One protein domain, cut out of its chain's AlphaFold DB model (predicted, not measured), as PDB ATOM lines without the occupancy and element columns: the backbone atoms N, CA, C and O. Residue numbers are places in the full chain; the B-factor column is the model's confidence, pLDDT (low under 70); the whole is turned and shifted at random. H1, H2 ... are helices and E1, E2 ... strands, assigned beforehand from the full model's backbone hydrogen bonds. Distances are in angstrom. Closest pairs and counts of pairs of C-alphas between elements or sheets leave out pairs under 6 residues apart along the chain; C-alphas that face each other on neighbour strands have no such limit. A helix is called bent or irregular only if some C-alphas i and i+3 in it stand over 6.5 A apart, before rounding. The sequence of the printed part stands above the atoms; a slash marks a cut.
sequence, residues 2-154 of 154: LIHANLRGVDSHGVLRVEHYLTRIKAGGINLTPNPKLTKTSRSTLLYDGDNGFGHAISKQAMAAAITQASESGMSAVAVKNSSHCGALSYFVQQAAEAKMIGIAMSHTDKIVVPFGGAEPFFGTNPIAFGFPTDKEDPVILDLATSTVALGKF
ATOM      1  N   LEU A   2      34.067 -48.832  46.472       96.62
ATOM      2  CA  LEU A   2      35.208 -49.341  47.273       96.62
ATOM      3  C   LEU A   2      36.439 -49.658  46.410       96.62
ATOM      4  O   LEU A   2      37.528 -49.168  46.678       96.62
ATOM      5  N   ILE A   3      36.232 -50.379  45.305       97.31
ATOM      6  CA  ILE A   3      37.290 -50.658  44.322       97.31
ATOM      7  C   ILE A   3      37.868 -49.357  43.741       97.31
ATOM      8  O   ILE A   3      39.073 -49.248  43.577       97.31
ATOM      9  N   HIS A   4      37.028 -48.344  43.490       96.38
ATOM     10  CA  HIS A   4      37.482 -47.026  43.022       96.38
ATOM     11  C   HIS A   4      38.445 -46.377  44.017       96.38
ATOM     12  O   HIS A   4      39.482 -45.866  43.610       96.38
ATOM     13  N   ALA A   5      38.136 -46.431  45.314       96.56
ATOM     14  CA  ALA A   5      39.023 -45.900  46.342       96.56
ATOM     15  C   ALA A   5      40.368 -46.649  46.369       96.56
ATOM     16  O   ALA A   5      41.413 -46.003  46.377       96.56
ATOM     17  N   ASN A   6      40.357 -47.987  46.289       97.19
ATOM     18  CA  ASN A   6      41.593 -48.779  46.220       97.19
ATOM     19  C   ASN A   6      42.433 -48.464  44.971       97.19
ATOM     20  O   ASN A   6      43.633 -48.239  45.083       97.19
ATOM     21  N   LEU A   7      41.813 -48.372  43.789       96.44
ATOM     22  CA  LEU A   7      42.515 -48.057  42.532       96.44
ATOM     23  C   LEU A   7      43.189 -46.677  42.539       96.44
ATOM     24  O   LEU A   7      44.088 -46.434  41.741       96.44
ATOM     25  N   ARG A   8      42.772 -45.777  43.435       94.25
ATOM     26  CA  ARG A   8      43.347 -44.433  43.600       94.25
ATOM     27  C   ARG A   8      44.262 -44.314  44.825       94.25
ATOM     28  O   ARG A   8      44.604 -43.200  45.209       94.25
ATOM     29  N   GLY A   9      44.628 -45.433  45.458       94.12
ATOM     30  CA  GLY A   9      45.487 -45.453  46.649       94.12
ATOM     31  C   GLY A   9      44.826 -44.887  47.911       94.12
ATOM     32  O   GLY A   9      45.510 -44.500  48.858       94.12
ATOM     33  N   VAL A  10      43.491 -44.809  47.945       93.94
ATOM     34  CA  VAL A  10      42.701 -44.351  49.099       93.94
ATOM     35  C   VAL A  10      42.132 -45.566  49.841       93.94
ATOM     36  O   VAL A  10      40.925 -45.699  50.056       93.94
ATOM     37  N   ASP A  11      43.009 -46.485  50.243       92.94
ATOM     38  CA  ASP A  11      42.620 -47.791  50.802       92.94
ATOM     39  C   ASP A  11      41.786 -47.691  52.085       92.94
ATOM     40  O   ASP A  11      40.918 -48.530  52.334       92.94
ATOM     41  N   SER A  12      41.959 -46.607  52.848       90.75
ATOM     42  CA  SER A  12      41.162 -46.293  54.044       90.75
ATOM     43  C   SER A  12      39.656 -46.145  53.773       90.75
ATOM     44  O   SER A  12      38.855 -46.221  54.708       90.75
ATOM     45  N   HIS A  13      39.257 -45.952  52.511       95.31
ATOM     46  CA  HIS A  13      37.865 -45.903  52.050       95.31
ATOM     47  C   HIS A  13      37.548 -47.012  51.028       95.31
ATOM     48  O   HIS A  13      36.489 -46.984  50.398       95.31
ATOM     49  N   GLY A  14      38.454 -47.979  50.861       94.81
ATOM     50  CA  GLY A  14      38.319 -49.117  49.958       94.81
ATOM     51  C   GLY A  14      37.703 -50.351  50.614       94.81
ATOM     52  O   GLY A  14      36.954 -50.259  51.590       94.81
ATOM     53  N   VAL A  15      38.013 -51.535  50.080       96.75
ATOM     54  CA  VAL A  15      37.435 -52.824  50.517       96.75
ATOM     55  C   VAL A  15      37.666 -53.150  51.995       96.75
ATOM     56  O   VAL A  15      36.876 -53.887  52.577       96.75
ATOM     57  N   LEU A  16      38.659 -52.532  52.639       94.44
ATOM     58  CA  LEU A  16      38.883 -52.630  54.085       94.44
ATOM     59  C   LEU A  16      37.643 -52.223  54.907       94.44
ATOM     60  O   LEU A  16      37.433 -52.714  56.011       94.44
ATOM     61  N   ARG A  17      36.762 -51.373  54.361       94.56
ATOM     62  CA  ARG A  17      35.521 -50.950  55.031       94.56
ATOM     63  C   ARG A  17      34.386 -51.979  54.984       94.56
ATOM     64  O   ARG A  17      33.369 -51.750  55.634       94.56
ATOM     65  N   VAL A  18      34.519 -53.091  54.253       96.62
ATOM     66  CA  VAL A  18      33.444 -54.097  54.125       96.62
ATOM     67  C   VAL A  18      33.012 -54.630  55.490       96.62
ATOM     68  O   VAL A  18      31.815 -54.652  55.771       96.62
ATOM     69  N   GLU A  19      33.956 -54.984  56.361       95.88
ATOM     70  CA  GLU A  19      33.642 -55.474  57.707       95.88
ATOM     71  C   GLU A  19      32.862 -54.435  58.524       95.88
ATOM     72  O   GLU A  19      31.826 -54.752  59.109       95.88
ATOM     73  N   HIS A  20      33.286 -53.168  58.483       94.31
ATOM     74  CA  HIS A  20      32.576 -52.072  59.140       94.31
ATOM     75  C   HIS A  20      31.125 -51.940  58.644       94.31
ATOM     76  O   HIS A  20      30.206 -51.799  59.454       94.31
ATOM     77  N   TYR A  21      30.892 -52.029  57.329       96.94
ATOM     78  CA  TYR A  21      29.531 -51.983  56.790       96.94
ATOM     79  C   TYR A  21      28.696 -53.185  57.218       96.94
ATOM     80  O   TYR A  21      27.540 -53.001  57.584       96.94
ATOM     81  N   LEU A  22      29.261 -54.395  57.227       97.25
ATOM     82  CA  LEU A  22      28.555 -55.587  57.701       97.25
ATOM     83  C   LEU A  22      28.161 -55.458  59.176       97.25
ATOM     84  O   LEU A  22      27.035 -55.797  59.538       97.25
ATOM     85  N   THR A  23      29.044 -54.918  60.016       97.38
ATOM     86  CA  THR A  23      28.742 -54.636  61.426       97.38
ATOM     87  C   THR A  23      27.602 -53.628  61.558       97.38
ATOM     88  O   THR A  23      26.651 -53.868  62.301       97.38
ATOM     89  N   ARG A  24      27.630 -52.535  60.783       96.69
ATOM     90  CA  ARG A  24      26.551 -51.533  60.761       96.69
ATOM     91  C   ARG A  24      25.220 -52.105  60.275       96.69
ATOM     92  O   ARG A  24      24.194 -51.783  60.866       96.69
ATOM     93  N   ILE A  25      25.230 -52.952  59.246       97.25
ATOM     94  CA  ILE A  25      24.034 -53.647  58.753       97.25
ATOM     95  C   ILE A  25      23.445 -54.536  59.850       97.25
ATOM     96  O   ILE A  25      22.259 -54.437  60.142       97.25
ATOM     97  N   LYS A  26      24.271 -55.381  60.482       97.69
ATOM     98  CA  LYS A  26      23.829 -56.287  61.557       97.69
ATOM     99  C   LYS A  26      23.247 -55.528  62.749       97.69
ATOM    100  O   LYS A  26      22.307 -56.005  63.368       97.69
ATOM    101  N   ALA A  27      23.780 -54.343  63.039       97.31
ATOM    102  CA  ALA A  27      23.277 -53.455  64.082       97.31
ATOM    103  C   ALA A  27      22.028 -52.644  63.672       97.31
ATOM    104  O   ALA A  27      21.579 -51.801  64.443       97.31
ATOM    105  N   GLY A  28      21.486 -52.833  62.460       95.88
ATOM    106  CA  GLY A  28      20.329 -52.080  61.956       95.88
ATOM    107  C   GLY A  28      20.631 -50.619  61.604       95.88
ATOM    108  O   GLY A  28      19.720 -49.833  61.367       95.88
ATOM    109  N   GLY A  29      21.907 -50.232  61.552       95.56
ATOM    110  CA  GLY A  29      22.340 -48.860  61.278       95.56
ATOM    111  C   GLY A  29      22.353 -48.476  59.796       95.56
ATOM    112  O   GLY A  29      22.783 -47.364  59.483       95.56
ATOM    113  N   ILE A  30      21.969 -49.392  58.901       98.00
ATOM    114  CA  ILE A  30      21.788 -49.173  57.460       98.00
ATOM    115  C   ILE A  30      20.516 -49.907  57.036       98.00
ATOM    116  O   ILE A  30      20.402 -51.115  57.241       98.00
ATOM    117  N   ASN A  31      19.583 -49.189  56.415       98.00
ATOM    118  CA  ASN A  31      18.387 -49.776  55.825       98.00
ATOM    119  C   ASN A  31      18.758 -50.509  54.526       98.00
ATOM    120  O   ASN A  31      19.302 -49.909  53.596       98.00
ATOM    121  N   LEU A  32      18.495 -51.818  54.469       97.19
ATOM    122  CA  LEU A  32      18.787 -52.658  53.300       97.19
ATOM    123  C   LEU A  32      17.683 -52.626  52.238       97.19
ATOM    124  O   LEU A  32      17.932 -52.994  51.092       97.19
ATOM    125  N   THR A  33      16.490 -52.165  52.602       97.44
ATOM    126  CA  THR A  33      15.349 -51.987  51.699       97.44
ATOM    127  C   THR A  33      14.851 -50.542  51.778       97.44
ATOM    128  O   THR A  33      13.690 -50.319  52.132       97.44
ATOM    129  N   PRO A  34      15.722 -49.547  51.521       97.94
ATOM    130  CA  PRO A  34      15.331 -48.153  51.624       97.94
ATOM    131  C   PRO A  34      14.322 -47.808  50.532       97.94
ATOM    132  O   PRO A  34      14.420 -48.302  49.404       97.94
ATOM    133  N   ASN A  35      13.392 -46.908  50.846       98.19
ATOM    134  CA  ASN A  35      12.500 -46.289  49.868       98.19
ATOM    135  C   ASN A  35      12.910 -44.821  49.641       98.19
ATOM    136  O   ASN A  35      12.256 -43.910  50.162       98.19
ATOM    137  N   PRO A  36      14.024 -44.567  48.926       98.06
ATOM    138  CA  PRO A  36      14.552 -43.224  48.785       98.06
ATOM    139  C   PRO A  36      13.593 -42.316  48.014       98.06
ATOM    140  O   PRO A  36      12.966 -42.719  47.032       98.06
ATOM    141  N   LYS A  37      13.521 -41.052  48.432       98.69
ATOM    142  CA  LYS A  37      12.612 -40.060  47.854       98.69
ATOM    143  C   LYS A  37      13.375 -38.847  47.351       98.69
ATOM    144  O   LYS A  37      13.987 -38.111  48.123       98.69
ATOM    145  N   LEU A  38      13.240 -38.583  46.056       98.69
ATOM    146  CA  LEU A  38      13.692 -37.343  45.440       98.69
ATOM    147  C   LEU A  38      12.560 -36.310  45.455       98.69
ATOM    148  O   LEU A  38      11.451 -36.579  45.002       98.69
ATOM    149  N   THR A  39      12.845 -35.112  45.955       98.75
ATOM    150  CA  THR A  39      11.915 -33.976  45.952       98.75
ATOM    151  C   THR A  39      12.559 -32.804  45.229       98.75
ATOM    152  O   THR A  39      13.630 -32.343  45.622       98.75
ATOM    153  N   LYS A  40      11.907 -32.290  44.184       98.31
ATOM    154  CA  LYS A  40      12.335 -31.059  43.513       98.31
ATOM    155  C   LYS A  40      11.908 -29.858  44.352       98.31
ATOM    156  O   LYS A  40      10.722 -29.689  44.606       98.31
ATOM    157  N   THR A  41      12.869 -29.051  44.795       97.94
ATOM    158  CA  THR A  41      12.602 -27.890  45.661       97.94
ATOM    159  C   THR A  41      12.649 -26.568  44.896       97.94
ATOM    160  O   THR A  41      12.007 -25.607  45.308       97.94
ATOM    161  N   SER A  42      13.347 -26.516  43.757       97.50
ATOM    162  CA  SER A  42      13.313 -25.387  42.818       97.50
ATOM    163  C   SER A  42      13.739 -25.819  41.406       97.50
ATOM    164  O   SER A  42      13.885 -27.012  41.121       97.50
ATOM    165  N   ARG A  43      13.971 -24.856  40.500       97.12
ATOM    166  CA  ARG A  43      14.528 -25.117  39.163       97.12
ATOM    167  C   ARG A  43      15.879 -25.840  39.219       97.12
ATOM    168  O   ARG A  43      16.085 -26.726  38.395       97.12
ATOM    169  N   SER A  44      16.715 -25.523  40.207       98.25
ATOM    170  CA  SER A  44      18.113 -25.974  40.308       98.25
ATOM    171  C   SER A  44      18.456 -26.598  41.664       98.25
ATOM    172  O   SER A  44      19.626 -26.723  42.008       98.25
ATOM    173  N   THR A  45      17.459 -26.970  42.470       98.62
ATOM    174  CA  THR A  45      17.702 -27.625  43.763       98.62
ATOM    175  C   THR A  45      16.822 -28.851  43.959       98.62
ATOM    176  O   THR A  45      15.639 -28.839  43.593       98.62
ATOM    177  N   LEU A  46      17.389 -29.894  44.571       98.75
ATOM    178  CA  LEU A  46      16.702 -31.130  44.953       98.75
ATOM    179  C   LEU A  46      16.999 -31.474  46.417       98.75
ATOM    180  O   LEU A  46      18.044 -31.123  46.966       98.75
ATOM    181  N   LEU A  47      16.087 -32.223  47.026       98.81
ATOM    182  CA  LEU A  47      16.301 -32.935  48.278       98.81
ATOM    183  C   LEU A  47      16.202 -34.438  48.006       98.81
ATOM    184  O   LEU A  47      15.185 -34.905  47.495       98.81
ATOM    185  N   TYR A  48      17.240 -35.180  48.369       98.75
ATOM    186  CA  TYR A  48      17.305 -36.633  48.287       98.75
ATOM    187  C   TYR A  48      17.240 -37.222  49.703       98.75
ATOM    188  O   TYR A  48      18.194 -37.123  50.476       98.75
ATOM    189  N   ASP A  49      16.102 -37.808  50.062       98.81
ATOM    190  CA  ASP A  49      15.935 -38.573  51.299       98.81
ATOM    191  C   ASP A  49      16.359 -40.021  51.046       98.81
ATOM    192  O   ASP A  49      15.736 -40.706  50.237       98.81
ATOM    193  N   GLY A  50      17.442 -40.466  51.680       98.62
ATOM    194  CA  GLY A  50      18.010 -41.795  51.476       98.62
ATOM    195  C   GLY A  50      17.381 -42.907  52.311       98.62
ATOM    196  O   GLY A  50      17.782 -44.056  52.142       98.62
ATOM    197  N   ASP A  51      16.445 -42.586  53.213       98.50
ATOM    198  CA  ASP A  51      15.781 -43.555  54.099       98.50
ATOM    199  C   ASP A  51      16.763 -44.461  54.880       98.50
ATOM    200  O   ASP A  51      16.597 -45.673  55.010       98.50
ATOM    201  N   ASN A  52      17.857 -43.858  55.358       98.25
ATOM    202  CA  ASN A  52      18.995 -44.498  56.032       98.25
ATOM    203  C   ASN A  52      19.668 -45.613  55.216       98.25
ATOM    204  O   ASN A  52      20.321 -46.499  55.771       98.25
ATOM    205  N   GLY A  53      19.525 -45.568  53.892       98.12
ATOM    206  CA  GLY A  53      20.135 -46.514  52.975       98.12
ATOM    207  C   GLY A  53      21.660 -46.416  52.911       98.12
ATOM    208  O   GLY A  53      22.319 -45.581  53.543       98.12
ATOM    209  N   PHE A  54      22.246 -47.284  52.091       97.62
ATOM    210  CA  PHE A  54      23.684 -47.293  51.839       97.62
ATOM    211  C   PHE A  54      24.161 -45.989  51.194       97.62
ATOM    212  O   PHE A  54      23.822 -45.698  50.046       97.62
ATOM    213  N   GLY A  55      25.037 -45.258  51.886       97.75
ATOM    214  CA  GLY A  55      25.483 -43.928  51.477       97.75
ATOM    215  C   GLY A  55      26.112 -43.890  50.093       97.75
ATOM    216  O   GLY A  55      25.939 -42.918  49.365       97.75
ATOM    217  N   HIS A  56      26.764 -44.979  49.682       97.69
ATOM    218  CA  HIS A  56      27.290 -45.157  48.328       97.69
ATOM    219  C   HIS A  56      26.201 -45.079  47.252       97.69
ATOM    220  O   HIS A  56      26.375 -44.397  46.245       97.69
ATOM    221  N   ALA A  57      25.095 -45.801  47.454       98.00
ATOM    222  CA  ALA A  57      23.994 -45.878  46.503       98.00
ATOM    223  C   ALA A  57      23.210 -44.564  46.492       98.00
ATOM    224  O   ALA A  57      23.002 -43.994  45.422       98.00
ATOM    225  N   ILE A  58      22.886 -44.047  47.682       98.56
ATOM    226  CA  ILE A  58      22.161 -42.784  47.853       98.56
ATOM    227  C   ILE A  58      22.930 -41.623  47.213       98.56
ATOM    228  O   ILE A  58      22.373 -40.886  46.405       98.56
ATOM    229  N   SER A  59      24.228 -41.488  47.495       98.56
ATOM    230  CA  SER A  59      25.033 -40.374  46.967       98.56
ATOM    231  C   SER A  59      25.275 -40.492  45.459       98.56
ATOM    232  O   SER A  59      25.264 -39.484  44.756       98.56
ATOM    233  N   LYS A  60      25.412 -41.718  44.927       98.62
ATOM    234  CA  LYS A  60      25.470 -41.961  43.474       98.62
ATOM    235  C   LYS A  60      24.173 -41.524  42.789       98.62
ATOM    236  O   LYS A  60      24.216 -40.854  41.765       98.62
ATOM    237  N   GLN A  61      23.023 -41.898  43.345       98.62
ATOM    238  CA  GLN A  61      21.720 -41.525  42.790       98.62
ATOM    239  C   GLN A  61      21.456 -40.018  42.914       98.62
ATOM    240  O   GLN A  61      20.927 -39.417  41.983       98.62
ATOM    241  N   ALA A  62      21.875 -39.397  44.020       98.75
ATOM    242  CA  ALA A  62      21.795 -37.953  44.210       98.75
ATOM    243  C   ALA A  62      22.639 -37.187  43.180       98.75
ATOM    244  O   ALA A  62      22.140 -36.241  42.577       98.75
ATOM    245  N   MET A  63      23.878 -37.623  42.924       98.81
ATOM    246  CA  MET A  63      24.731 -37.022  41.895       98.81
ATOM    247  C   MET A  63      24.146 -37.206  40.489       98.81
ATOM    248  O   MET A  63      24.099 -36.253  39.720       98.81
ATOM    249  N   ALA A  64      23.624 -38.393  40.166       98.75
ATOM    250  CA  ALA A  64      22.942 -38.620  38.891       98.75
ATOM    251  C   ALA A  64      21.739 -37.674  38.705       98.75
ATOM    252  O   ALA A  64      21.579 -37.079  37.643       98.75
ATOM    253  N   ALA A  65      20.931 -37.474  39.752       98.62
ATOM    254  CA  ALA A  65      19.827 -36.516  39.722       98.62
ATOM    255  C   ALA A  65      20.315 -35.063  39.558       98.62
ATOM    256  O   ALA A  65      19.686 -34.288  38.834       98.62
ATOM    257  N   ALA A  66      21.443 -34.710  40.188       98.81
ATOM    258  CA  ALA A  66      22.079 -33.404  40.040       98.81
ATOM    259  C   ALA A  66      22.498 -33.150  38.587       98.81
ATOM    260  O   ALA A  66      22.157 -32.111  38.029       98.81
ATOM    261  N   ILE A  67      23.173 -34.118  37.959       98.81
ATOM    262  CA  ILE A  67      23.609 -34.057  36.557       98.81
ATOM    263  C   ILE A  67      22.402 -33.860  35.633       98.81
ATOM    264  O   ILE A  67      22.398 -32.935  34.819       98.81
ATOM    265  N   THR A  68      21.345 -34.664  35.796       98.56
ATOM    266  CA  THR A  68      20.122 -34.534  34.988       98.56
ATOM    267  C   THR A  68      19.515 -33.139  35.116       98.56
ATOM    268  O   THR A  68      19.275 -32.479  34.109       98.56
ATOM    269  N   GLN A  69      19.316 -32.637  36.338       98.50
ATOM    270  CA  GLN A  69      18.720 -31.313  36.526       98.50
ATOM    271  C   GLN A  69      19.640 -30.183  36.042       98.50
ATOM    272  O   GLN A  69      19.160 -29.190  35.486       98.50
ATOM    273  N   ALA A  70      20.952 -30.308  36.243       98.62
ATOM    274  CA  ALA A  70      21.926 -29.324  35.785       98.62
ATOM    275  C   ALA A  70      21.940 -29.222  34.253       98.62
ATOM    276  O   ALA A  70      22.061 -28.114  33.738       98.62
ATOM    277  N   SER A  71      21.715 -30.328  33.532       98.19
ATOM    278  CA  SER A  71      21.621 -30.321  32.064       98.19
ATOM    279  C   SER A  71      20.491 -29.424  31.531       98.19
ATOM    280  O   SER A  71      20.626 -28.814  30.475       98.19
ATOM    281  N   GLU A  72      19.403 -29.282  32.294       97.00
ATOM    282  CA  GLU A  72      18.229 -28.480  31.922       97.00
ATOM    283  C   GLU A  72      18.292 -27.035  32.446       97.00
ATOM    284  O   GLU A  72      17.641 -26.124  31.923       97.00
ATOM    285  N   SER A  73      19.019 -26.816  33.543       97.62
ATOM    286  CA  SER A  73      18.961 -25.566  34.310       97.62
ATOM    287  C   SER A  73      20.290 -24.823  34.430       97.62
ATOM    288  O   SER A  73      20.304 -23.714  34.959       97.62
ATOM    289  N   GLY A  74      21.385 -25.398  33.934       97.62
ATOM    290  CA  GLY A  74      22.743 -24.851  34.003       97.62
ATOM    291  C   GLY A  74      23.483 -25.182  35.303       97.62
ATOM    292  O   GLY A  74      24.709 -25.222  35.306       97.62
ATOM    293  N   MET A  75      22.767 -25.456  36.399       98.25
ATOM    294  CA  MET A  75      23.346 -25.889  37.676       98.25
ATOM    295  C   MET A  75      22.348 -26.706  38.498       98.25
ATOM    296  O   MET A  75      21.140 -26.506  38.391       98.25
ATOM    297  N   SER A  76      22.838 -27.577  39.377       98.62
ATOM    298  CA  SER A  76      22.007 -28.245  40.378       98.62
ATOM    299  C   SER A  76      22.733 -28.345  41.714       98.62
ATOM    300  O   SER A  76      23.930 -28.621  41.755       98.62
ATOM    301  N   ALA A  77      22.000 -28.140  42.807       98.75
ATOM    302  CA  ALA A  77      22.440 -28.454  44.157       98.75
ATOM    303  C   ALA A  77      21.487 -29.473  44.790       98.75
ATOM    304  O   ALA A  77      20.274 -29.258  44.860       98.75
ATOM    305  N   VAL A  78      22.038 -30.582  45.280       98.81
ATOM    306  CA  VAL A  78      21.256 -31.669  45.877       98.81
ATOM    307  C   VAL A  78      21.642 -31.830  47.336       98.81
ATOM    308  O   VAL A  78      22.772 -32.195  47.652       98.81
ATOM    309  N   ALA A  79      20.692 -31.575  48.232       98.75
ATOM    310  CA  ALA A  79      20.843 -31.915  49.639       98.75
ATOM    311  C   ALA A  79      20.512 -33.398  49.835       98.75
ATOM    312  O   ALA A  79      19.462 -33.856  49.391       98.75
ATOM    313  N   VAL A  80      21.380 -34.139  50.519       98.81
ATOM    314  CA  VAL A  80      21.145 -35.545  50.870       98.81
ATOM    315  C   VAL A  80      20.902 -35.640  52.372       98.81
ATOM    316  O   VAL A  80      21.704 -35.138  53.156       98.81
ATOM    317  N   LYS A  81      19.812 -36.293  52.784       98.44
ATOM    318  CA  LYS A  81      19.511 -36.577  54.197       98.44
ATOM    319  C   LYS A  81      19.207 -38.060  54.399       98.44
ATOM    320  O   LYS A  81      18.920 -38.754  53.429       98.44
ATOM    321  N   ASN A  82      19.248 -38.524  55.651       98.31
ATOM    322  CA  ASN A  82      19.017 -39.929  56.016       98.31
ATOM    323  C   ASN A  82      19.852 -40.877  55.139       98.31
ATOM    324  O   ASN A  82      19.331 -41.724  54.420       98.31
ATOM    325  N   SER A  83      21.162 -40.663  55.136       97.56
ATOM    326  CA  SER A  83      22.139 -41.467  54.402       97.56
ATOM    327  C   SER A  83      23.091 -42.131  55.400       97.56
ATOM    328  O   SER A  83      22.918 -42.023  56.613       97.56
ATOM    329  N   SER A  84      24.118 -42.810  54.904       97.06
ATOM    330  CA  SER A  84      25.201 -43.371  55.714       97.06
ATOM    331  C   SER A  84      26.565 -43.020  55.110       97.06
ATOM    332  O   SER A  84      26.648 -42.250  54.152       97.06
ATOM    333  N   HIS A  85      27.653 -43.551  55.678       97.12
ATOM    334  CA  HIS A  85      28.999 -43.347  55.144       97.12
ATOM    335  C   HIS A  85      29.051 -43.684  53.640       97.12
ATOM    336  O   HIS A  85      28.598 -44.748  53.213       97.12
ATOM    337  N   CYS A  86      29.584 -42.758  52.839       96.94
ATOM    338  CA  CYS A  86      29.546 -42.823  51.375       96.94
ATOM    339  C   CYS A  86      30.914 -43.069  50.718       96.94
ATOM    340  O   CYS A  86      30.994 -43.122  49.491       96.94
ATOM    341  N   GLY A  87      31.966 -43.293  51.511       95.88
ATOM    342  CA  GLY A  87      33.304 -43.594  51.005       95.88
ATOM    343  C   GLY A  87      34.002 -42.387  50.379       95.88
ATOM    344  O   GLY A  87      33.868 -41.273  50.872       95.88
ATOM    345  N   ALA A  88      34.785 -42.624  49.325       97.44
ATOM    346  CA  ALA A  88      35.564 -41.582  48.657       97.44
ATOM    347  C   ALA A  88      34.668 -40.690  47.780       97.44
ATOM    348  O   ALA A  88      34.010 -41.182  46.854       97.44
ATOM    349  N   LEU A  89      34.669 -39.379  48.041       98.44
ATOM    350  CA  LEU A  89      33.801 -38.425  47.346       98.44
ATOM    351  C   LEU A  89      34.177 -38.244  45.869       98.44
ATOM    352  O   LEU A  89      33.304 -37.969  45.042       98.44
ATOM    353  N   SER A  90      35.447 -38.484  45.528       98.19
ATOM    354  CA  SER A  90      35.970 -38.551  44.156       98.19
ATOM    355  C   SER A  90      35.111 -39.409  43.230       98.19
ATOM    356  O   SER A  90      34.948 -39.057  42.068       98.19
ATOM    357  N   TYR A  91      34.506 -40.493  43.731       98.44
ATOM    358  CA  TYR A  91      33.636 -41.360  42.931       98.44
ATOM    359  C   TYR A  91      32.387 -40.637  42.405       98.44
ATOM    360  O   TYR A  91      31.888 -40.967  41.331       98.44
ATOM    361  N   PHE A  92      31.857 -39.669  43.156       98.69
ATOM    362  CA  PHE A  92      30.660 -38.924  42.765       98.69
ATOM    363  C   PHE A  92      31.020 -37.753  41.857       98.69
ATOM    364  O   PHE A  92      30.416 -37.593  40.804       98.69
ATOM    365  N   VAL A  93      32.036 -36.960  42.208       98.69
ATOM    366  CA  VAL A  93      32.446 -35.829  41.356       98.69
ATOM    367  C   VAL A  93      33.043 -36.284  40.023       98.69
ATOM    368  O   VAL A  93      32.925 -35.562  39.037       98.69
ATOM    369  N   GLN A  94      33.586 -37.505  39.953       98.25
ATOM    370  CA  GLN A  94      33.958 -38.128  38.686       98.25
ATOM    371  C   GLN A  94      32.744 -38.350  37.772       98.25
ATOM    372  O   GLN A  94      32.856 -38.079  36.584       98.25
ATOM    373  N   GLN A  95      31.570 -38.727  38.298       98.38
ATOM    374  CA  GLN A  95      30.353 -38.877  37.478       98.38
ATOM    375  C   GLN A  95      29.939 -37.552  36.833       98.38
ATOM    376  O   GLN A  95      29.549 -37.525  35.668       98.38
ATOM    377  N   ALA A  96      30.039 -36.445  37.577       98.56
ATOM    378  CA  ALA A  96      29.752 -35.118  37.038       98.56
ATOM    379  C   ALA A  96      30.757 -34.729  35.945       98.56
ATOM    380  O   ALA A  96      30.355 -34.281  34.872       98.56
ATOM    381  N   ALA A  97      32.050 -34.962  36.183       98.44
ATOM    382  CA  ALA A  97      33.089 -34.641  35.213       98.44
ATOM    383  C   ALA A  97      33.009 -35.505  33.940       98.44
ATOM    384  O   ALA A  97      33.176 -34.988  32.836       98.44
ATOM    385  N   GLU A  98      32.677 -36.791  34.065       96.88
ATOM    386  CA  GLU A  98      32.389 -37.683  32.930       96.88
ATOM    387  C   GLU A  98      31.168 -37.202  32.128       96.88
ATOM    388  O   GLU A  98      31.158 -37.294  30.902       96.88
ATOM    389  N   ALA A  99      30.182 -36.594  32.795       97.62
ATOM    390  CA  ALA A  99      29.048 -35.921  32.163       97.62
ATOM    391  C   ALA A  99      29.377 -34.510  31.626       97.62
ATOM    392  O   ALA A  99      28.465 -33.750  31.299       97.62
ATOM    393  N   LYS A 100      30.666 -34.149  31.528       97.38
ATOM    394  CA  LYS A 100      31.162 -32.841  31.064       97.38
ATOM    395  C   LYS A 100      30.652 -31.660  31.908       97.38
ATOM    396  O   LYS A 100      30.470 -30.556  31.401       97.38
ATOM    397  N   MET A 101      30.473 -31.880  33.212       98.44
ATOM    398  CA  MET A 101      30.069 -30.868  34.195       98.44
ATOM    399  C   MET A 101      31.087 -30.749  35.330       98.44
ATOM    400  O   MET A 101      31.767 -31.710  35.680       98.44
ATOM    401  N   ILE A 102      31.171 -29.574  35.954       98.69
ATOM    402  CA  ILE A 102      31.934 -29.422  37.199       98.69
ATOM    403  C   ILE A 102      31.135 -30.059  38.342       98.69
ATOM    404  O   ILE A 102      29.966 -29.733  38.544       98.69
ATOM    405  N   GLY A 103      31.770 -30.958  39.091       98.69
ATOM    406  CA  GLY A 103      31.191 -31.620  40.257       98.69
ATOM    407  C   GLY A 103      31.771 -31.095  41.562       98.69
ATOM    408  O   GLY A 103      32.983 -30.941  41.680       98.69
ATOM    409  N   ILE A 104      30.915 -30.886  42.564       98.81
ATOM    410  CA  ILE A 104      31.322 -30.624  43.949       98.81
ATOM    411  C   ILE A 104      30.570 -31.600  44.851       98.81
ATOM    412  O   ILE A 104      29.359 -31.773  44.706       98.81
ATOM    413  N   ALA A 105      31.275 -32.236  45.780       98.69
ATOM    414  CA  ALA A 105      30.674 -33.090  46.796       98.69
ATOM    415  C   ALA A 105      31.269 -32.774  48.167       98.69
ATOM    416  O   ALA A 105      32.474 -32.576  48.304       98.69
ATOM    417  N   MET A 106      30.412 -32.751  49.185       98.50
ATOM    418  CA  MET A 106      30.796 -32.539  50.577       98.50
ATOM    419  C   MET A 106      30.005 -33.492  51.463       98.50
ATOM    420  O   MET A 106      28.859 -33.830  51.161       98.50
ATOM    421  N   SER A 107      30.602 -33.910  52.573       97.88
ATOM    422  CA  SER A 107      29.902 -34.685  53.593       97.88
ATOM    423  C   SER A 107      30.458 -34.375  54.978       97.88
ATOM    424  O   SER A 107      31.529 -33.783  55.115       97.88
ATOM    425  N   HIS A 108      29.728 -34.775  56.011       95.62
ATOM    426  CA  HIS A 108      30.214 -34.747  57.384       95.62
ATOM    427  C   HIS A 108      30.509 -36.169  57.865       95.62
ATOM    428  O   HIS A 108      30.066 -37.155  57.274       95.62
ATOM    429  N   THR A 109      31.250 -36.288  58.960       93.69
ATOM    430  CA  THR A 109      31.505 -37.574  59.619       93.69
ATOM    431  C   THR A 109      31.519 -37.408  61.139       93.69
ATOM    432  O   THR A 109      31.189 -36.333  61.644       93.69
ATOM    433  N   ASP A 110      31.840 -38.480  61.858       92.31
ATOM    434  CA  ASP A 110      31.870 -38.525  63.317       92.31
ATOM    435  C   ASP A 110      32.843 -37.488  63.897       92.31
ATOM    436  O   ASP A 110      33.850 -37.137  63.280       92.31
ATOM    437  N   LYS A 111      32.538 -36.992  65.102       93.44
ATOM    438  CA  LYS A 111      33.318 -35.943  65.770       93.44
ATOM    439  C   LYS A 111      34.703 -36.465  66.143       93.44
ATOM    440  O   LYS A 111      34.822 -37.336  66.998       93.44
ATOM    441  N   ILE A 112      35.740 -35.908  65.525       93.50
ATOM    442  CA  ILE A 112      37.125 -36.328  65.762       93.50
ATOM    443  C   ILE A 112      38.161 -35.208  65.635       93.50
ATOM    444  O   ILE A 112      39.233 -35.286  66.223       93.50
ATOM    445  N   VAL A 113      37.848 -34.148  64.893       94.62
ATOM    446  CA  VAL A 113      38.720 -32.990  64.703       94.62
ATOM    447  C   VAL A 113      38.426 -31.957  65.784       94.62
ATOM    448  O   VAL A 113      37.280 -31.535  65.980       94.62
ATOM    449  N   VAL A 114      39.482 -31.540  66.478       96.00
ATOM    450  CA  VAL A 114      39.450 -30.480  67.488       96.00
ATOM    451  C   VAL A 114      39.492 -29.113  66.785       96.00
ATOM    452  O   VAL A 114      40.316 -28.931  65.883       96.00
ATOM    453  N   PRO A 115      38.625 -28.148  67.146       96.25
ATOM    454  CA  PRO A 115      38.706 -26.785  66.625       96.25
ATOM    455  C   PRO A 115      40.066 -26.136  66.912       96.25
ATOM    456  O   PRO A 115      40.715 -26.454  67.906       96.25
ATOM    457  N   PHE A 116      40.489 -25.184  66.079       96.31
ATOM    458  CA  PHE A 116      41.729 -24.443  66.319       96.31
ATOM    459  C   PHE A 116      41.713 -23.766  67.702       96.31
ATOM    460  O   PHE A 116      40.782 -23.031  68.024       96.31
ATOM    461  N   GLY A 117      42.741 -24.034  68.514       96.88
ATOM    462  CA  GLY A 117      42.842 -23.547  69.896       96.88
ATOM    463  C   GLY A 117      41.973 -24.293  70.918       96.88
ATOM    464  O   GLY A 117      41.959 -23.913  72.085       96.88
ATOM    465  N   GLY A 118      41.246 -25.334  70.506       96.62
ATOM    466  CA  GLY A 118      40.451 -26.184  71.389       96.62
ATOM    467  C   GLY A 118      41.218 -27.394  71.928       96.62
ATOM    468  O   GLY A 118      42.363 -27.649  71.556       96.62
ATOM    469  N   ALA A 119      40.542 -28.172  72.778       95.81
ATOM    470  CA  ALA A 119      41.047 -29.435  73.327       95.81
ATOM    471  C   ALA A 119      40.055 -30.611  73.198       95.81
ATOM    472  O   ALA A 119      40.411 -31.744  73.507       95.81
ATOM    473  N   GLU A 120      38.827 -30.362  72.726       96.31
ATOM    474  CA  GLU A 120      37.772 -31.374  72.619       96.31
ATOM    475  C   GLU A 120      37.326 -31.590  71.159       96.31
ATOM    476  O   GLU A 120      37.204 -30.617  70.405       96.31
ATOM    477  N   PRO A 121      37.067 -32.844  70.728       95.75
ATOM    478  CA  PRO A 121      36.584 -33.139  69.380       95.75
ATOM    479  C   PRO A 121      35.224 -32.502  69.081       95.75
ATOM    480  O   PRO A 121      34.270 -32.646  69.848       95.75
ATOM    481  N   PHE A 122      35.099 -31.866  67.914       96.06
ATOM    482  CA  PHE A 122      33.851 -31.218  67.499       96.06
ATOM    483  C   PHE A 122      33.469 -31.519  66.050       96.06
ATOM    484  O   PHE A 122      32.360 -31.984  65.793       96.06
ATOM    485  N   PHE A 123      34.374 -31.271  65.102       96.19
ATOM    486  CA  PHE A 123      34.124 -31.512  63.682       96.19
ATOM    487  C   PHE A 123      34.493 -32.946  63.301       96.19
ATOM    488  O   PHE A 123      35.276 -33.596  63.990       96.19
ATOM    489  N   GLY A 124      33.965 -33.447  62.190       95.81
ATOM    490  CA  GLY A 124      34.559 -34.605  61.530       95.81
ATOM    491  C   GLY A 124      35.738 -34.200  60.650       95.81
ATOM    492  O   GLY A 124      36.047 -33.018  60.508       95.81
ATOM    493  N   THR A 125      36.353 -35.170  59.973       94.81
ATOM    494  CA  THR A 125      37.308 -34.898  58.879       94.81
ATOM    495  C   THR A 125      36.639 -34.309  57.626       94.81
ATOM    496  O   THR A 125      37.323 -34.097  56.626       94.81
ATOM    497  N   ASN A 126      35.313 -34.107  57.687       96.94
ATOM    498  CA  ASN A 126      34.403 -33.432  56.759       96.94
ATOM    499  C   ASN A 126      35.008 -33.210  55.365       96.94
ATOM    500  O   ASN A 126      35.571 -32.140  55.117       96.94
ATOM    501  N   PRO A 127      34.970 -34.231  54.491       97.25
ATOM    502  CA  PRO A 127      35.646 -34.166  53.208       97.25
ATOM    503  C   PRO A 127      34.953 -33.213  52.232       97.25
ATOM    504  O   PRO A 127      33.729 -33.034  52.261       97.25
ATOM    505  N   ILE A 128      35.758 -32.659  51.329       98.38
ATOM    506  CA  ILE A 128      35.322 -31.895  50.162       98.38
ATOM    507  C   ILE A 128      36.044 -32.422  48.922       98.38
ATOM    508  O   ILE A 128      37.256 -32.651  48.939       98.38
ATOM    509  N   ALA A 129      35.290 -32.603  47.842       98.69
ATOM    510  CA  ALA A 129      35.822 -33.024  46.559       98.69
ATOM    511  C   ALA A 129      35.312 -32.153  45.413       98.69
ATOM    512  O   ALA A 129      34.180 -31.662  45.435       98.69
ATOM    513  N   PHE A 130      36.155 -32.028  44.394       98.75
ATOM    514  CA  PHE A 130      35.917 -31.307  43.156       98.75
ATOM    515  C   PHE A 130      36.266 -32.201  41.970       98.75
ATOM    516  O   PHE A 130      37.259 -32.930  42.006       98.75
ATOM    517  N   GLY A 131      35.474 -32.118  40.907       98.56
ATOM    518  CA  GLY A 131      35.766 -32.758  39.633       98.56
ATOM    519  C   GLY A 131      35.583 -31.781  38.489       98.56
ATOM    520  O   GLY A 131      34.536 -31.145  38.386       98.56
ATOM    521  N   PHE A 132      36.597 -31.665  37.640       98.50
ATOM    522  CA  PHE A 132      36.594 -30.780  36.482       98.50
ATOM    523  C   PHE A 132      36.739 -31.614  35.208       98.50
ATOM    524  O   PHE A 132      37.679 -32.413  35.111       98.50
ATOM    525  N   PRO A 133      35.833 -31.448  34.231       97.88
ATOM    526  CA  PRO A 133      35.946 -32.141  32.964       97.88
ATOM    527  C   PRO A 133      37.127 -31.584  32.171       97.88
ATOM    528  O   PRO A 133      37.410 -30.386  32.190       97.88
ATOM    529  N   THR A 134      37.786 -32.461  31.431       95.94
ATOM    530  CA  THR A 134      38.792 -32.110  30.427       95.94
ATOM    531  C   THR A 134      38.249 -32.479  29.041       95.94
ATOM    532  O   THR A 134      37.203 -33.128  28.918       95.94
ATOM    533  N   ASP A 135      38.903 -32.011  27.975       90.62
ATOM    534  CA  ASP A 135      38.465 -32.300  26.603       90.62
ATOM    535  C   ASP A 135      38.709 -33.778  26.247       90.62
ATOM    536  O   ASP A 135      37.754 -34.542  26.079       90.62
ATOM    537  N   LYS A 136      39.989 -34.182  26.220       88.31
ATOM    538  CA  LYS A 136      40.447 -35.503  25.748       88.31
ATOM    539  C   LYS A 136      41.055 -36.405  26.820       88.31
ATOM    540  O   LYS A 136      41.103 -37.611  26.615       88.31
ATOM    541  N   GLU A 137      41.543 -35.821  27.908       92.56
ATOM    542  CA  GLU A 137      42.236 -36.543  28.978       92.56
ATOM    543  C   GLU A 137      41.252 -37.019  30.056       92.56
ATOM    544  O   GLU A 137      40.041 -36.803  29.966       92.56
ATOM    545  N   ASP A 138      41.778 -37.629  31.115       93.12
ATOM    546  CA  ASP A 138      40.988 -37.912  32.309       93.12
ATOM    547  C   ASP A 138      40.556 -36.613  33.023       93.12
ATOM    548  O   ASP A 138      41.243 -35.583  32.948       93.12
ATOM    549  N   PRO A 139      39.427 -36.630  33.756       96.75
ATOM    550  CA  PRO A 139      39.028 -35.528  34.618       96.75
ATOM    551  C   PRO A 139      40.075 -35.157  35.673       96.75
ATOM    552  O   PRO A 139      40.693 -36.021  36.303       96.75
ATOM    553  N   VAL A 140      40.181 -33.861  35.975       97.81
ATOM    554  CA  VAL A 140      40.932 -33.397  37.147       97.81
ATOM    555  C   VAL A 140      40.052 -33.578  38.379       97.81
ATOM    556  O   VAL A 140      39.008 -32.938  38.499       97.81
ATOM    557  N   ILE A 141      40.476 -34.445  39.301       98.19
ATOM    558  CA  ILE A 141      39.745 -34.764  40.532       98.19
ATOM    559  C   ILE A 141      40.593 -34.387  41.747       98.19
ATOM    560  O   ILE A 141      41.705 -34.893  41.912       98.19
ATOM    561  N   LEU A 142      40.036 -33.555  42.624       98.00
ATOM    562  CA  LEU A 142      40.578 -33.235  43.943       98.00
ATOM    563  C   LEU A 142      39.626 -33.794  45.004       98.00
ATOM    564  O   LEU A 142      38.434 -33.529  44.945       98.00
ATOM    565  N   ASP A 143      40.132 -34.556  45.967       97.50
ATOM    566  CA  ASP A 143      39.347 -35.150  47.056       97.50
ATOM    567  C   ASP A 143      40.196 -35.109  48.327       97.50
ATOM    568  O   ASP A 143      41.254 -35.742  48.385       97.50
ATOM    569  N   LEU A 144      39.784 -34.299  49.304       95.81
ATOM    570  CA  LEU A 144      40.543 -34.078  50.530       95.81
ATOM    571  C   LEU A 144      39.660 -34.149  51.775       95.81
ATOM    572  O   LEU A 144      38.520 -33.686  51.800       95.81
ATOM    573  N   ALA A 145      40.245 -34.680  52.845       94.88
ATOM    574  CA  ALA A 145      39.779 -34.405  54.194       94.88
ATOM    575  C   ALA A 145      40.109 -32.949  54.560       94.88
ATOM    576  O   ALA A 145      41.105 -32.397  54.097       94.88
ATOM    577  N   THR A 146      39.304 -32.340  55.427       94.81
ATOM    578  CA  THR A 146      39.584 -31.001  55.980       94.81
ATOM    579  C   THR A 146      40.508 -31.039  57.201       94.81
ATOM    580  O   THR A 146      40.954 -29.995  57.671       94.81
ATOM    581  N   SER A 147      40.838 -32.234  57.699       90.00
ATOM    582  CA  SER A 147      41.900 -32.463  58.682       90.00
ATOM    583  C   SER A 147      43.271 -32.606  58.016       90.00
ATOM    584  O   SER A 147      43.372 -32.964  56.846       90.00
ATOM    585  N   THR A 148      44.350 -32.413  58.785       80.88
ATOM    586  CA  THR A 148      45.739 -32.577  58.306       80.88
ATOM    587  C   THR A 148      46.003 -33.957  57.702       80.88
ATOM    588  O   THR A 148      46.760 -34.091  56.744       80.88
ATOM    589  N   VAL A 149      45.385 -34.999  58.262       77.19
ATOM    590  CA  VAL A 149      45.507 -36.384  57.804       77.19
ATOM    591  C   VAL A 149      44.137 -37.055  57.906       77.19
ATOM    592  O   VAL A 149      43.338 -36.721  58.784       77.19
ATOM    593  N   ALA A 150      43.850 -38.001  57.011       73.12
ATOM    594  CA  ALA A 150      42.678 -38.861  57.133       73.12
ATOM    595  C   ALA A 150      42.792 -39.767  58.372       73.12
ATOM    596  O   ALA A 150      43.869 -40.286  58.651       73.12
ATOM    597  N   LEU A 151      41.674 -40.021  59.061       68.12
ATOM    598  CA  LEU A 151      41.657 -40.840  60.280       68.12
ATOM    599  C   LEU A 151      42.255 -42.240  60.077       68.12
ATOM    600  O   LEU A 151      43.009 -42.708  60.914       68.12
ATOM    601  N   GLY A 152      41.961 -42.897  58.953       60.88
ATOM    602  CA  GLY A 152      42.422 -44.268  58.692       60.88
ATOM    603  C   GLY A 152      43.921 -44.420  58.405       60.88
ATOM    604  O   GLY A 152      44.314 -45.463  57.893       60.88
ATOM    605  N   LYS A 153      44.733 -43.379  58.631       60.12
ATOM    606  CA  LYS A 153      46.203 -43.450  58.606       60.12
ATOM    607  C   LYS A 153      46.815 -43.664  60.000       60.12
ATOM    608  O   LYS A 153      48.034 -43.793  60.078       60.12
ATOM    609  N   PHE A 154      45.993 -43.676  61.048       55.09
ATOM    610  CA  PHE A 154      46.375 -43.981  62.426       55.09
ATOM    611  C   PHE A 154      45.841 -45.349  62.843       55.09
ATOM    612  O   PHE A 154      44.757 -45.730  62.340       55.09
TER     613      PHE A 154
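AT A GLANCE: This is residues 2 to 154 of the 154 residues of the protein "(R)-2-hydroxyacid dehydrogenase" of Bacillus sp. JCM 19046 (UniProt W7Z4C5). Two small three-stranded sheets, E1 E2 E3 and E4 E5 E6, stand side by side as a broken layer with a gap between their edge strands E3 and E4, and one helix covers each: H3 over the first, H4 over the second, the two helices packed together in a second layer. H1 and H2 lie beyond these helices, away from the sheets, and the long loop of residues 107 to 127 reaches out past the ends of E4 and E5. The printed part has 153 residues with four named helices and six named strands, in the order H1 H2 E1 E2 H3 E3 H4 E4 E5 E6; the class is mixed, helices and strands, with under half of the residues in named elements. The first sheet is mixed, in the order E1, E2, E3; the second is antiparallel throughout, in the order E4, E5, E6. The whole is compact, with a radius of gyration of the C-alphas of 16.1 A and spans of 45 by 36 by 34 A.

HOW THE PARTS SIT: In the first sheet E1, residues 37 to 40, and E2, residues 45 to 49, form an antiparallel hairpin at 165 degrees, with N 39 and O 47 at 2.8 A, within hydrogen-bond range. E3, residues 77 to 81, is parallel to E2 at 18 degrees, with N 48 and O 79 at 2.8 A. H3, residues 55 to 73, is on this sheet at a height over the sheet of 8.5 A, over E2 and E3, and runs along the strands, at 21 degrees to E2 on the local plane; its closest C-alphas to E3 are those of Ala 66 and Val 78, 6.1 A apart. E2, H3 and E3 make a strand-helix-strand unit, two parallel neighbour strands with a helix between, whose crossover is right-handed. H4, residues 90 to 98, touches residues 59 to 67 of H3 at a shallow tilt of 26 degrees, the same way; the closest C-alphas are those of Lys 60 and Phe 92, 6.1 A apart. The second sheet, of E4, residues 103 to 106, E5, residues 128 to 132, and E6, residues 140 to 144, is a meander, each strand the antiparallel neighbour of the one before. N 105 and O 129 are 3.0 A apart, and N 130 and O 142 are 2.8 A apart, both within hydrogen-bond range. H4 is on this sheet at a height over the sheet of 6.2 A, over E5 and only just over E4, on which 3 of its C-alphas fall. H3 and E4 are near each other, with 6 pairs of C-alphas within 10 A, while E3 and E4 are apart. H1, residues 2 to 7, and H2, residues 15 to 26, form a helical hairpin at a shallow tilt of 10 degrees, opposite ways; H2 touches H1 with residues 15 to 17 alone, and the closest C-alphas, those of Leu 2 and Val 15, are 5.3 A apart. H1 is close to but not clearly touching H4, with the C-alphas of His 4 and Tyr 91 6.8 A apart. H2 is irregular, but only just: C-alphas 16 and 19 are 7.0 A apart. In H1 every O i to N i+4 pair is within hydrogen-bond range; in H2 it is 6 of 8, in H3 14 of 15 and in H4 4 of 5.

IN THESE COORDINATES: H1 begins at C-alpha 2, (35.208, -49.341, 47.273). H2 is 17.9 A long from first to last C-alpha, H3 26.0 A and H4 11.8 A; H3 begins at C-alpha 55, (25.483, -43.928, 51.477). E2 measures 13.4 A, E3 13.2 A, E5 13.8 A and E6 13.4 A, and E6 ends at C-alpha 144, (40.543, -34.078, 50.530).

THE WHOLE: The two C-alphas farthest apart, those of Ala 119 and Lys 136, are 48.0 A apart. The printed part has no cut. The link from E4 to E5, 21 residues, is long. The mean pLDDT of the printed part is 95.7, and residues 151 to 154 are under 70.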